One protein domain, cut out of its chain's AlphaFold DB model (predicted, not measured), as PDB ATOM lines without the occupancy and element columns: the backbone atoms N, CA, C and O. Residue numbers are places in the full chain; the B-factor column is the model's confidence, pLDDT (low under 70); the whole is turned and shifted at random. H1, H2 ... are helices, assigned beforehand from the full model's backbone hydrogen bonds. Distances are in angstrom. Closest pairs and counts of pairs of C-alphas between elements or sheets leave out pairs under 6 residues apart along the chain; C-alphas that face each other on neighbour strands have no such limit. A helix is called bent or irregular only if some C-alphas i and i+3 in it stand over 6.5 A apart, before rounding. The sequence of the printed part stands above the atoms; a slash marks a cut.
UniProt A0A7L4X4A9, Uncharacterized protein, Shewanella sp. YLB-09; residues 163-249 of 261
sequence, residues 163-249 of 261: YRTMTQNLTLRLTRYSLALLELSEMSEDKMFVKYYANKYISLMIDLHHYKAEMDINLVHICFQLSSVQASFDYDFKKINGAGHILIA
ATOM      1  N   TYR A 163     281.530 181.052 137.844       72.19
ATOM      2  CA  TYR A 163     281.229 180.194 136.675       72.19
ATOM      3  C   TYR A 163     280.092 180.676 135.764       72.19
ATOM      4  O   TYR A 163     279.538 179.898 134.984       72.19
ATOM      5  N   ARG A 164     279.796 181.981 135.803       74.38
ATOM      6  CA  ARG A 164     278.682 182.623 135.083       74.38
ATOM      7  C   ARG A 164     278.530 182.160 133.626       74.38
ATOM      8  O   ARG A 164     277.436 181.839 133.186       74.38
ATOM      9  N   THR A 165     279.621 182.057 132.871       67.12
ATOM     10  CA  THR A 165     279.568 181.673 131.449       67.12
ATOM     11  C   THR A 165     279.086 180.233 131.224       67.12
ATOM     12  O   THR A 165     278.460 179.940 130.205       67.12
ATOM     13  N   MET A 166     279.373 179.309 132.146       68.38
ATOM     14  CA  MET A 166     278.925 177.917 132.024       68.38
ATOM     15  C   MET A 166     277.483 177.749 132.509       68.38
ATOM     16  O   MET A 166     276.703 177.057 131.855       68.38
ATOM     17  N   THR A 167     277.108 178.439 133.589       78.62
ATOM     18  CA  THR A 167     275.750 178.406 134.151       78.62
ATOM     19  C   THR A 167     274.738 179.125 133.265       78.62
ATOM     20  O   THR A 167     273.643 178.606 133.069       78.62
ATOM     21  N   GLN A 168     275.103 180.246 132.634       82.69
ATOM     22  CA  GLN A 168     274.231 180.960 131.689       82.69
ATOM     23  C   GLN A 168     273.919 180.135 130.438       82.69
ATOM     24  O   GLN A 168     272.774 180.053 129.999       82.69
ATOM     25  N   ASN A 169     274.921 179.468 129.863       85.19
ATOM     26  CA  ASN A 169     274.677 178.594 128.717       85.19
ATOM     27  C   ASN A 169     273.770 177.419 129.099       85.19
ATOM     28  O   ASN A 169     272.836 177.109 128.362       85.19
ATOM     29  N   LEU A 170     274.009 176.804 130.261       88.38
ATOM     30  CA  LEU A 170     273.208 175.689 130.759       88.38
ATOM     31  C   LEU A 170     271.756 176.098 131.054       88.38
ATOM     32  O   LEU A 170     270.829 175.428 130.599       88.38
ATOM     33  N   THR A 171     271.540 177.219 131.747       89.00
ATOM     34  CA  THR A 171     270.199 177.755 132.048       89.00
ATOM     35  C   THR A 171     269.418 178.095 130.782       89.00
ATOM     36  O   THR A 171     268.240 177.748 130.685       89.00
ATOM     37  N   LEU A 172     270.066 178.677 129.766       90.00
ATOM     38  CA  LEU A 172     269.439 178.924 128.464       90.00
ATOM     39  C   LEU A 172     269.000 177.624 127.777       90.00
ATOM     40  O   LEU A 172     267.895 177.565 127.231       90.00
ATOM     41  N   ARG A 173     269.826 176.566 127.800       91.31
ATOM     42  CA  ARG A 173     269.449 175.278 127.184       91.31
ATOM     43  C   ARG A 173     268.329 174.584 127.950       91.31
ATOM     44  O   ARG A 173     267.382 174.121 127.324       91.31
ATOM     45  N   LEU A 174     268.373 174.598 129.282       91.75
ATOM     46  CA  LEU A 174     267.306 174.057 130.132       91.75
ATOM     47  C   LEU A 174     265.984 174.818 129.967       91.75
ATOM     48  O   LEU A 174     264.914 174.211 129.972       91.75
ATOM     49  N   THR A 175     266.048 176.131 129.751       90.75
ATOM     50  CA  THR A 175     264.876 176.962 129.444       90.75
ATOM     51  C   THR A 175     264.231 176.528 128.128       90.75
ATOM     52  O   THR A 175     263.037 176.234 128.091       90.75
ATOM     53  N   ARG A 176     265.025 176.410 127.054       91.81
ATOM     54  CA  ARG A 176     264.542 175.950 125.739       91.81
ATOM     55  C   ARG A 176     263.982 174.530 125.800       91.81
ATOM     56  O   ARG A 176     262.909 174.280 125.258       91.81
ATOM     57  N   TYR A 177     264.664 173.640 126.517       93.75
ATOM     58  CA  TYR A 177     264.219 172.273 126.775       93.75
ATOM     59  C   TYR A 177     262.848 172.234 127.468       93.75
ATOM     60  O   TYR A 177     261.948 171.528 127.024       93.75
ATOM     61  N   SER A 178     262.666 173.036 128.522       91.31
ATOM     62  CA  SER A 178     261.420 173.076 129.302       91.31
ATOM     63  C   SER A 178     260.247 173.634 128.492       91.31
ATOM     64  O   SER A 178     259.135 173.122 128.593       91.31
ATOM     65  N   LEU A 179     260.493 174.645 127.651       91.00
ATOM     66  CA  LEU A 179     259.482 175.193 126.742       91.00
ATOM     67  C   LEU A 179     259.064 174.178 125.673       91.00
ATOM     68  O   LEU A 179     257.872 173.945 125.490       91.00
ATOM     69  N   ALA A 180     260.029 173.521 125.022       90.94
ATOM     70  CA  ALA A 180     259.735 172.469 124.050       90.94
ATOM     71  C   ALA A 180     258.932 171.327 124.694       90.94
ATOM     72  O   ALA A 180     257.979 170.820 124.105       90.94
ATOM     73  N   LEU A 181     259.274 170.956 125.930       91.56
ATOM     74  CA  LEU A 181     258.567 169.929 126.686       91.56
ATOM     75  C   LEU A 181     257.137 170.342 127.061       91.56
ATOM     76  O   LEU A 181     256.225 169.518 126.968       91.56
ATOM     77  N   LEU A 182     256.925 171.600 127.455       90.25
ATOM     78  CA  LEU A 182     255.593 172.143 127.719       90.25
ATOM     79  C   LEU A 182     254.722 172.069 126.461       90.25
ATOM     80  O   LEU A 182     253.624 171.516 126.515       90.25
ATOM     81  N   GLU A 183     255.226 172.539 125.321       88.81
ATOM     82  CA  GLU A 183     254.496 172.487 124.050       88.81
ATOM     83  C   GLU A 183     254.196 171.037 123.633       88.81
ATOM     84  O   GLU A 183     253.067 170.708 123.260       88.81
ATOM     85  N   LEU A 184     255.162 170.123 123.793       89.12
ATOM     86  CA  LEU A 184     254.941 168.691 123.580       89.12
ATOM     87  C   LEU A 184     253.856 168.131 124.505       89.12
ATOM     88  O   LEU A 184     253.054 167.308 124.068       89.12
ATOM     89  N   SER A 185     253.779 168.582 125.759       88.19
ATOM     90  CA  SER A 185     252.774 168.120 126.722       88.19
ATOM     91  C   SER A 185     251.341 168.510 126.349       88.19
ATOM     92  O   SER A 185     250.403 167.752 126.630       88.19
ATOM     93  N   GLU A 186     251.165 169.655 125.687       85.00
ATOM     94  CA  GLU A 186     249.866 170.144 125.220       85.00
ATOM     95  C   GLU A 186     249.400 169.427 123.948       85.00
ATOM     96  O   GLU A 186     248.195 169.228 123.734       85.00
ATOM     97  N   MET A 187     250.361 169.038 123.105       79.06
ATOM     98  CA  MET A 187     250.119 168.409 121.808       79.06
ATOM     99  C   MET A 187     250.056 166.882 121.873       79.06
ATOM    100  O   MET A 187     249.349 166.275 121.067       79.06
ATOM    101  N   SER A 188     250.776 166.266 122.811       76.25
ATOM    102  CA  SER A 188     250.918 164.816 122.919       76.25
ATOM    103  C   SER A 188     249.942 164.192 123.914       76.25
ATOM    104  O   SER A 188     249.719 164.684 125.030       76.25
ATOM    105  N   GLU A 189     249.401 163.044 123.513       73.75
ATOM    106  CA  GLU A 189     248.703 162.113 124.404       73.75
ATOM    107  C   GLU A 189     249.691 161.215 125.168       73.75
ATOM    108  O   GLU A 189     249.331 160.658 126.202       73.75
ATOM    109  N   ASP A 190     250.955 161.137 124.729       77.62
ATOM    110  CA  ASP A 190     252.002 160.360 125.392       77.62
ATOM    111  C   ASP A 190     252.528 161.086 126.638       77.62
ATOM    112  O   ASP A 190     253.555 161.774 126.640       77.62
ATOM    113  N   LYS A 191     251.780 160.940 127.734       81.12
ATOM    114  CA  LYS A 191     252.143 161.502 129.040       81.12
ATOM    115  C   LYS A 191     253.376 160.832 129.649       81.12
ATOM    116  O   LYS A 191     254.038 161.461 130.471       81.12
ATOM    117  N   MET A 192     253.715 159.607 129.242       81.12
ATOM    118  CA  MET A 192     254.902 158.903 129.735       81.12
ATOM    119  C   MET A 192     256.181 159.498 129.166       81.12
ATOM    120  O   MET A 192     257.108 159.773 129.929       81.12
ATOM    121  N   PHE A 193     256.212 159.753 127.857       85.50
ATOM    122  CA  PHE A 193     257.326 160.443 127.215       85.50
ATOM    123  C   PHE A 193     257.591 161.789 127.901       85.50
ATOM    124  O   PHE A 193     258.693 162.044 128.384       85.50
ATOM    125  N   VAL A 194     256.551 162.611 128.050       86.75
ATOM    126  CA  VAL A 194     256.662 163.931 128.688       86.75
ATOM    127  C   VAL A 194     257.161 163.815 130.130       86.75
ATOM    128  O   VAL A 194     258.080 164.530 130.523       86.75
ATOM    129  N   LYS A 195     256.613 162.879 130.912       87.56
ATOM    130  CA  LYS A 195     257.022 162.637 132.301       87.56
ATOM    131  C   LYS A 195     258.484 162.209 132.424       87.56
ATOM    132  O   LYS A 195     259.176 162.651 133.343       87.56
ATOM    133  N   TYR A 196     258.955 161.339 131.532       89.31
ATOM    134  CA  TYR A 196     260.345 160.887 131.517       89.31
ATOM    135  C   TYR A 196     261.300 162.066 131.284       89.31
ATOM    136  O   TYR A 196     262.217 162.281 132.079       89.31
ATOM    137  N   TYR A 197     261.039 162.881 130.258       90.50
ATOM    138  CA  TYR A 197     261.872 164.046 129.949       90.50
ATOM    139  C   TYR A 197     261.750 165.151 131.014       90.50
ATOM    140  O   TYR A 197     262.746 165.804 131.327       90.50
ATOM    141  N   ALA A 198     260.591 165.314 131.657       88.94
ATOM    142  CA  ALA A 198     260.418 166.263 132.760       88.94
ATOM    143  C   ALA A 198     261.282 165.909 133.983       88.94
ATOM    144  O   ALA A 198     261.880 166.787 134.602       88.94
ATOM    145  N   ASN A 199     261.387 164.619 134.316       88.56
ATOM    146  CA  ASN A 199     262.171 164.152 135.463       88.56
ATOM    147  C   ASN A 199     263.687 164.273 135.266       88.56
ATOM    148  O   ASN A 199     264.421 164.372 136.244       88.56
ATOM    149  N   LYS A 200     264.170 164.251 134.021       89.88
ATOM    150  CA  LYS A 200     265.595 164.059 133.718       89.88
ATOM    151  C   LYS A 200     266.513 165.153 134.270       89.88
ATOM    152  O   LYS A 200     267.604 164.843 134.737       89.88
ATOM    153  N   TYR A 201     266.075 166.411 134.228       87.88
ATOM    154  CA  TYR A 201     266.896 167.568 134.611       87.88
ATOM    155  C   TYR A 201     266.323 168.382 135.774       87.88
ATOM    156  O   TYR A 201     266.870 169.426 136.121       87.88
ATOM    157  N   ILE A 202     265.247 167.912 136.407       87.56
ATOM    158  CA  ILE A 202     264.539 168.693 137.422       87.56
ATOM    159  C   ILE A 202     265.402 169.012 138.648       87.56
ATOM    160  O   ILE A 202     265.410 170.150 139.104       87.56
ATOM    161  N   SER A 203     266.182 168.045 139.137       86.06
ATOM    162  CA  SER A 203     267.076 168.248 140.283       86.06
ATOM    163  C   SER A 203     268.166 169.273 139.969       86.06
ATOM    164  O   SER A 203     268.417 170.167 140.767       86.06
ATOM    165  N   LEU A 204     268.746 169.202 138.765       86.69
ATOM    166  CA  LEU A 204     269.749 170.161 138.299       86.69
ATOM    167  C   LEU A 204     269.165 171.574 138.183       86.69
ATOM    168  O   LEU A 204     269.815 172.548 138.556       86.69
ATOM    169  N   MET A 205     267.932 171.695 137.684       87.50
ATOM    170  CA  MET A 205     267.218 172.970 137.652       87.50
ATOM    171  C   MET A 205     267.014 173.504 139.079       87.50
ATOM    172  O   MET A 205     267.363 174.646 139.359       87.50
ATOM    173  N   ILE A 206     266.534 172.689 140.021       85.81
ATOM    174  CA  ILE A 206     266.374 173.109 141.424       85.81
ATOM    175  C   ILE A 206     267.704 173.614 142.011       85.81
ATOM    176  O   ILE A 206     267.738 174.691 142.610       85.81
ATOM    177  N   ASP A 207     268.806 172.901 141.776       84.88
ATOM    178  CA  ASP A 207     270.135 173.299 142.253       84.88
ATOM    179  C   ASP A 207     270.614 174.618 141.628       84.88
ATOM    180  O   ASP A 207     271.130 175.484 142.339       84.88
ATOM    181  N   LEU A 208     270.380 174.826 140.325       85.44
ATOM    182  CA  LEU A 208     270.652 176.095 139.638       85.44
ATOM    183  C   LEU A 208     269.820 177.251 140.210       85.44
ATOM    184  O   LEU A 208     270.328 178.363 140.358       85.44
ATOM    185  N   HIS A 209     268.558 177.004 140.567       84.38
ATOM    186  CA  HIS A 209     267.714 178.013 141.201       84.38
ATOM    187  C   HIS A 209     268.226 178.378 142.603       84.38
ATOM    188  O   HIS A 209     268.329 179.559 142.935       84.38
ATOM    189  N   HIS A 210     268.613 177.388 143.415       82.06
ATOM    190  CA  HIS A 210     269.216 177.625 144.733       82.06
ATOM    191  C   HIS A 210     270.546 178.387 144.644       82.06
ATOM    192  O   HIS A 210     270.815 179.256 145.476       82.06
ATOM    193  N   TYR A 211     271.328 178.134 143.593       76.88
ATOM    194  CA  TYR A 211     272.530 178.895 143.244       76.88
ATOM    195  C   TYR A 211     272.240 180.346 142.785       76.88
ATOM    196  O   TYR A 211     273.157 181.139 142.551       76.88
ATOM    197  N   LYS A 212     270.958 180.731 142.692       79.00
ATOM    198  CA  LYS A 212     270.468 182.006 142.149       79.00
ATOM    199  C   LYS A 212     270.896 182.248 140.704       79.00
ATOM    200  O   LYS A 212     271.146 183.394 140.332       79.00
ATOM    201  N   ALA A 213     270.974 181.182 139.908       79.44
ATOM    202  CA  ALA A 213     271.117 181.338 138.472       79.44
ATOM    203  C   ALA A 213     269.862 182.008 137.882       79.44
ATOM    204  O   ALA A 213     268.767 181.825 138.421       79.44
ATOM    205  N   GLU A 214     270.005 182.754 136.781       77.12
ATOM    206  CA  GLU A 214     268.902 183.390 136.025       77.12
ATOM    207  C   GLU A 214     267.954 182.359 135.365       77.12
ATOM    208  O   GLU A 214     267.802 182.296 134.147       77.12
ATOM    209  N   MET A 215     267.309 181.514 136.165       79.38
ATOM    210  CA  MET A 215     266.366 180.503 135.710       79.38
ATOM    211  C   MET A 215     264.952 180.856 136.170       79.38
ATOM    212  O   MET A 215     264.713 181.118 137.351       79.38
ATOM    213  N   ASP A 216     264.007 180.839 135.229       82.06
ATOM    214  CA  ASP A 216     262.601 181.117 135.512       82.06
ATOM    215  C   ASP A 216     261.993 180.001 136.373       82.06
ATOM    216  O   ASP A 216     261.887 178.845 135.955       82.06
ATOM    217  N   ILE A 217     261.564 180.364 137.582       81.88
ATOM    218  CA  ILE A 217     260.947 179.444 138.539       81.88
ATOM    219  C   ILE A 217     259.666 178.804 137.994       81.88
ATOM    220  O   ILE A 217     259.359 177.661 138.330       81.88
ATOM    221  N   ASN A 218     258.948 179.491 137.101       84.88
ATOM    222  CA  ASN A 218     257.738 178.945 136.495       84.88
ATOM    223  C   ASN A 218     258.053 177.717 135.640       84.88
ATOM    224  O   ASN A 218     257.302 176.747 135.668       84.88
ATOM    225  N   LEU A 219     259.187 177.713 134.934       82.00
ATOM    226  CA  LEU A 219     259.612 176.569 134.126       82.00
ATOM    227  C   LEU A 219     260.012 175.378 134.998       82.00
ATOM    228  O   LEU A 219     259.675 174.242 134.675       82.00
ATOM    229  N   VAL A 220     260.659 175.633 136.139       83.12
ATOM    230  CA  VAL A 220     260.960 174.588 137.130       83.12
ATOM    231  C   VAL A 220     259.669 173.964 137.653       83.12
ATOM    232  O   VAL A 220     259.538 172.741 137.687       83.12
ATOM    233  N   HIS A 221     258.689 174.797 138.013       84.00
ATOM    234  CA  HIS A 221     257.381 174.337 138.471       84.00
ATOM    235  C   HIS A 221     256.634 173.546 137.395       84.00
ATOM    236  O   HIS A 221     256.045 172.516 137.709       84.00
ATOM    237  N   ILE A 222     256.686 173.977 136.134       82.25
ATOM    238  CA  ILE A 222     256.091 173.250 135.008       82.25
ATOM    239  C   ILE A 222     256.728 171.866 134.873       82.25
ATOM    240  O   ILE A 222     256.009 170.870 134.830       82.25
ATOM    241  N   CYS A 223     258.059 171.771 134.880       84.25
ATOM    242  CA  CYS A 223     258.752 170.482 134.841       84.25
ATOM    243  C   CYS A 223     258.373 169.596 136.039       84.25
ATOM    244  O   CYS A 223     258.132 168.404 135.860       84.25
ATOM    245  N   PHE A 224     258.228 170.168 137.237       85.69
ATOM    246  CA  PHE A 224     257.755 169.445 138.424       85.69
ATOM    247  C   PHE A 224     256.318 168.937 138.292       85.69
ATOM    248  O   PHE A 224     255.997 167.812 138.674       85.69
ATOM    249  N   GLN A 225     255.427 169.748 137.734       83.00
ATOM    250  CA  GLN A 225     254.048 169.339 137.494       83.00
ATOM    251  C   GLN A 225     253.982 168.218 136.460       83.00
ATOM    252  O   GLN A 225     253.340 167.199 136.710       83.00
ATOM    253  N   LEU A 226     254.685 168.371 135.335       84.19
ATOM    254  CA  LEU A 226     254.743 167.377 134.264       84.19
ATOM    255  C   LEU A 226     255.353 166.053 134.739       84.19
ATOM    256  O   LEU A 226     254.880 164.982 134.355       84.19
ATOM    257  N   SER A 227     256.359 166.104 135.613       82.81
ATOM    258  CA  SER A 227     256.959 164.905 136.193       82.81
ATOM    259  C   SER A 227     256.046 164.187 137.191       82.81
ATOM    260  O   SER A 227     256.125 162.964 137.342       82.81
ATOM    261  N   SER A 228     255.142 164.930 137.832       78.75
ATOM    262  CA  SER A 228     254.195 164.432 138.833       78.75
ATOM    263  C   SER A 228     252.897 163.886 138.230       78.75
ATOM    264  O   SER A 228     252.068 163.338 138.957       78.75
ATOM    265  N   VAL A 229     252.703 163.997 136.910       73.56
ATOM    266  CA  VAL A 229     251.506 163.483 136.228       73.56
ATOM    267  C   VAL A 229     251.356 161.978 136.487       73.56
ATOM    268  O   VAL A 229     252.301 161.189 136.334       73.56
ATOM    269  N   GLN A 230     250.149 161.567 136.893       64.25
ATOM    270  CA  GLN A 230     249.780 160.156 136.947       64.25
ATOM    271  C   GLN A 230     249.767 159.609 135.524       64.25
ATOM    272  O   GLN A 230     248.973 160.032 134.688       64.25
ATOM    273  N   ALA A 231     250.668 158.673 135.256       59.66
ATOM    274  CA  ALA A 231     250.703 157.964 133.996       59.66
ATOM    275  C   ALA A 231     250.152 156.561 134.242       59.66
ATOM    276  O   ALA A 231     250.763 155.767 134.959       59.66
ATOM    277  N   SER A 232     248.962 156.286 133.714       55.00
ATOM    278  CA  SER A 232     248.396 154.943 133.708       55.00
ATOM    279  C   SER A 232     249.021 154.142 132.570       55.00
ATOM    280  O   SER A 232     249.057 154.586 131.423       55.00
ATOM    281  N   PHE A 233     249.519 152.953 132.894       54.81
ATOM    282  CA  PHE A 233     249.919 151.975 131.896       54.81
ATOM    283  C   PHE A 233     248.687 151.194 131.439       54.81
ATOM    284  O   PHE A 233     248.246 150.292 132.146       54.81
ATOM    285  N   ASP A 234     248.185 151.463 130.236       49.69
ATOM    286  CA  ASP A 234     247.263 150.544 129.554       49.69
ATOM    287  C   ASP A 234     248.067 149.449 128.830       49.69
ATOM    288  O   ASP A 234     247.963 149.243 127.619       49.69
ATOM    289  N   TYR A 235     248.940 148.750 129.566       55.97
ATOM    290  CA  TYR A 235     249.603 147.569 129.026       55.97
ATOM    291  C   TYR A 235     248.608 146.411 128.994       55.97
ATOM    292  O   TYR A 235     248.248 145.844 130.025       55.97
ATOM    293  N   ASP A 236     248.213 146.001 127.791       62.09
ATOM    294  CA  ASP A 236     247.556 144.713 127.606       62.09
ATOM    295  C   ASP A 236     248.600 143.592 127.730       62.09
ATOM    296  O   ASP A 236     249.163 143.092 126.751       62.09
ATOM    297  N   PHE A 237     248.878 143.193 128.972       64.12
ATOM    298  CA  PHE A 237     249.801 142.102 129.278       64.12
ATOM    299  C   PHE A 237     249.383 140.779 128.627       64.12
ATOM    300  O   PHE A 237     250.248 139.937 128.383       64.12
ATOM    301  N   LYS A 238     248.095 140.597 128.297       69.38
ATOM    302  CA  LYS A 238     247.621 139.416 127.561       69.38
ATOM    303  C   LYS A 238     248.134 139.428 126.131       69.38
ATOM    304  O   LYS A 238     248.511 138.383 125.613       69.38
ATOM    305  N   LYS A 239     248.187 140.604 125.505       69.75
ATOM    306  CA  LYS A 239     248.709 140.774 124.147       69.75
ATOM    307  C   LYS A 239     250.225 140.582 124.075       69.75
ATOM    308  O   LYS A 239     250.714 140.043 123.091       69.75
ATOM    309  N   ILE A 240     250.955 141.000 125.110       69.31
ATOM    310  CA  ILE A 240     252.426 140.925 125.151       69.31
ATOM    311  C   ILE A 240     252.904 139.521 125.530       69.31
ATOM    312  O   ILE A 240     253.789 138.970 124.885       69.31
ATOM    313  N   ASN A 241     252.298 138.928 126.559       74.50
ATOM    314  CA  ASN A 241     252.771 137.673 127.145       74.50
ATOM    315  C   ASN A 241     251.884 136.469 126.792       74.50
ATOM    316  O   ASN A 241     252.101 135.368 127.306       74.50
ATOM    317  N   GLY A 242     250.860 136.658 125.951       76.50
ATOM    318  CA  GLY A 242     249.923 135.607 125.559       76.50
ATOM    319  C   GLY A 242     249.295 134.922 126.775       76.50
ATOM    320  O   GLY A 242     248.900 135.562 127.751       76.50
ATOM    321  N   ALA A 243     249.248 133.590 126.761       76.50
ATOM    322  CA  ALA A 243     248.777 132.792 127.897       76.50
ATOM    323  C   ALA A 243     249.667 132.918 129.157       76.50
ATOM    324  O   ALA A 243     249.191 132.696 130.270       76.50
ATOM    325  N   GLY A 244     250.935 133.318 129.004       77.50
ATOM    326  CA  GLY A 244     251.914 133.435 130.089       77.50
ATOM    327  C   GLY A 244     251.706 134.633 131.021       77.50
ATOM    328  O   GLY A 244     252.288 134.660 132.105       77.50
ATOM    329  N   HIS A 245     250.846 135.596 130.663       77.06
ATOM    330  CA  HIS A 245     250.609 136.800 131.474       77.06
ATOM    331  C   HIS A 245     250.127 136.486 132.900       77.06
ATOM    332  O   HIS A 245     250.494 137.186 133.841       77.06
ATOM    333  N   ILE A 246     249.348 135.411 133.077       76.50
ATOM    334  CA  ILE A 246     248.837 134.974 134.387       76.50
ATOM    335  C   ILE A 246     249.978 134.465 135.271       76.50
ATOM    336  O   ILE A 246     249.984 134.696 136.478       76.50
ATOM    337  N   LEU A 247     250.942 133.761 134.675       80.94
ATOM    338  CA  LEU A 247     252.072 133.174 135.389       80.94
ATOM    339  C   LEU A 247     253.043 134.270 135.840       80.94
ATOM    340  O   LEU A 247     253.410 134.315 137.010       80.94
ATOM    341  N   ILE A 248     253.335 135.218 134.947       78.06
ATOM    342  CA  ILE A 248     254.171 136.392 135.233       78.06
ATOM    343  C   ILE A 248     253.533 137.272 136.316       78.06
ATOM    344  O   ILE A 248     254.215 137.680 137.251       78.06
ATOM    345  N   ALA A 249     252.220 137.519 136.248       77.00
ATOM    346  CA  ALA A 249     251.515 138.283 137.278       77.00
ATOM    347  C   ALA A 249     251.590 137.598 138.655       77.00
ATOM    348  O   ALA A 249     251.827 138.265 139.661       77.00
TER     349      ALA A 249
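AT A GLANCE: This is residues 163 to 249 of the 261 residues of an uncharacterized protein of Shewanella sp. YLB-09 (UniProt A0A7L4X4A9). Two helical hairpins, the long H1 with the shorter H2 and then H3 with H4, pack crosswise into one body, with H3 and H4 over successive parts of H1. From H4 a stretched arm, residues 228 to 236, leads to a separate small head, the irregular H5, and adds much of the length. The printed part has 87 residues with five named helices in the order H1 H2 H3 H4 H5, no named strand, and is all helix. It is only just loose, close to extended, with a radius of gyration of the C-alphas of 17.7 A and spans of 59 by 25 by 17 A.

IN THESE COORDINATES: H1, residues 164 to 187, begins at C-alpha 164 (278.682, 182.623, 135.083) and is 34.6 A long. H2 is residues 191 to 200, 14.5 A; H3 is 202 to 210, 12.5 A; H4 is 217 to 227, 15.3 A. H5, residues 237 to 249, 9.0 A, ends at C-alpha 249 (251.515, 138.283, 137.278) and is irregular: C-alphas 240 and 243 are 9.3 A apart.

HOW THE PARTS SIT: H1 and H4 are the hubs, touching three helices each. H1 touches H2 with residues 178 to 185 alone, closest C-alphas Ser 185 and Val 194 at 6.0 A, in a hairpin at a shallow tilt of 10 degrees, opposite ways. H1 touches H4 with residues 175 to 185 alone, closest C-alphas Ser 178 and Leu 219 at 6.2 A, at a steep tilt of 49 degrees. H1 touches H3 with residues 167 to 174 alone, closest C-alphas Leu 174 and Met 205 at 7.6 A. H3 and H4 form a hairpin, closest C-alphas Met 205 and Val 220 at 6.5 A. H2 touches H4, closest C-alphas Lys 195 and Ser 227 at 4.5 A. H5 is apart from H1, H2, H3 and H4. Every O i to N i+4 pair is within hydrogen-bond range in H2, H3 and H4; in H1 19 of 20 are, in H5 4 of 9, with 2 of 10 O i to N i+3 pairs.

THE WHOLE: The farthest C-alphas, Arg 164 and Ala 243, are 58.6 A apart. The printed part has no cut and no long link. Residues 239 to 244 stand free. Mean pLDDT of the printed part is 80.6; residues 165 to 166 and 230 to 240 are under 70.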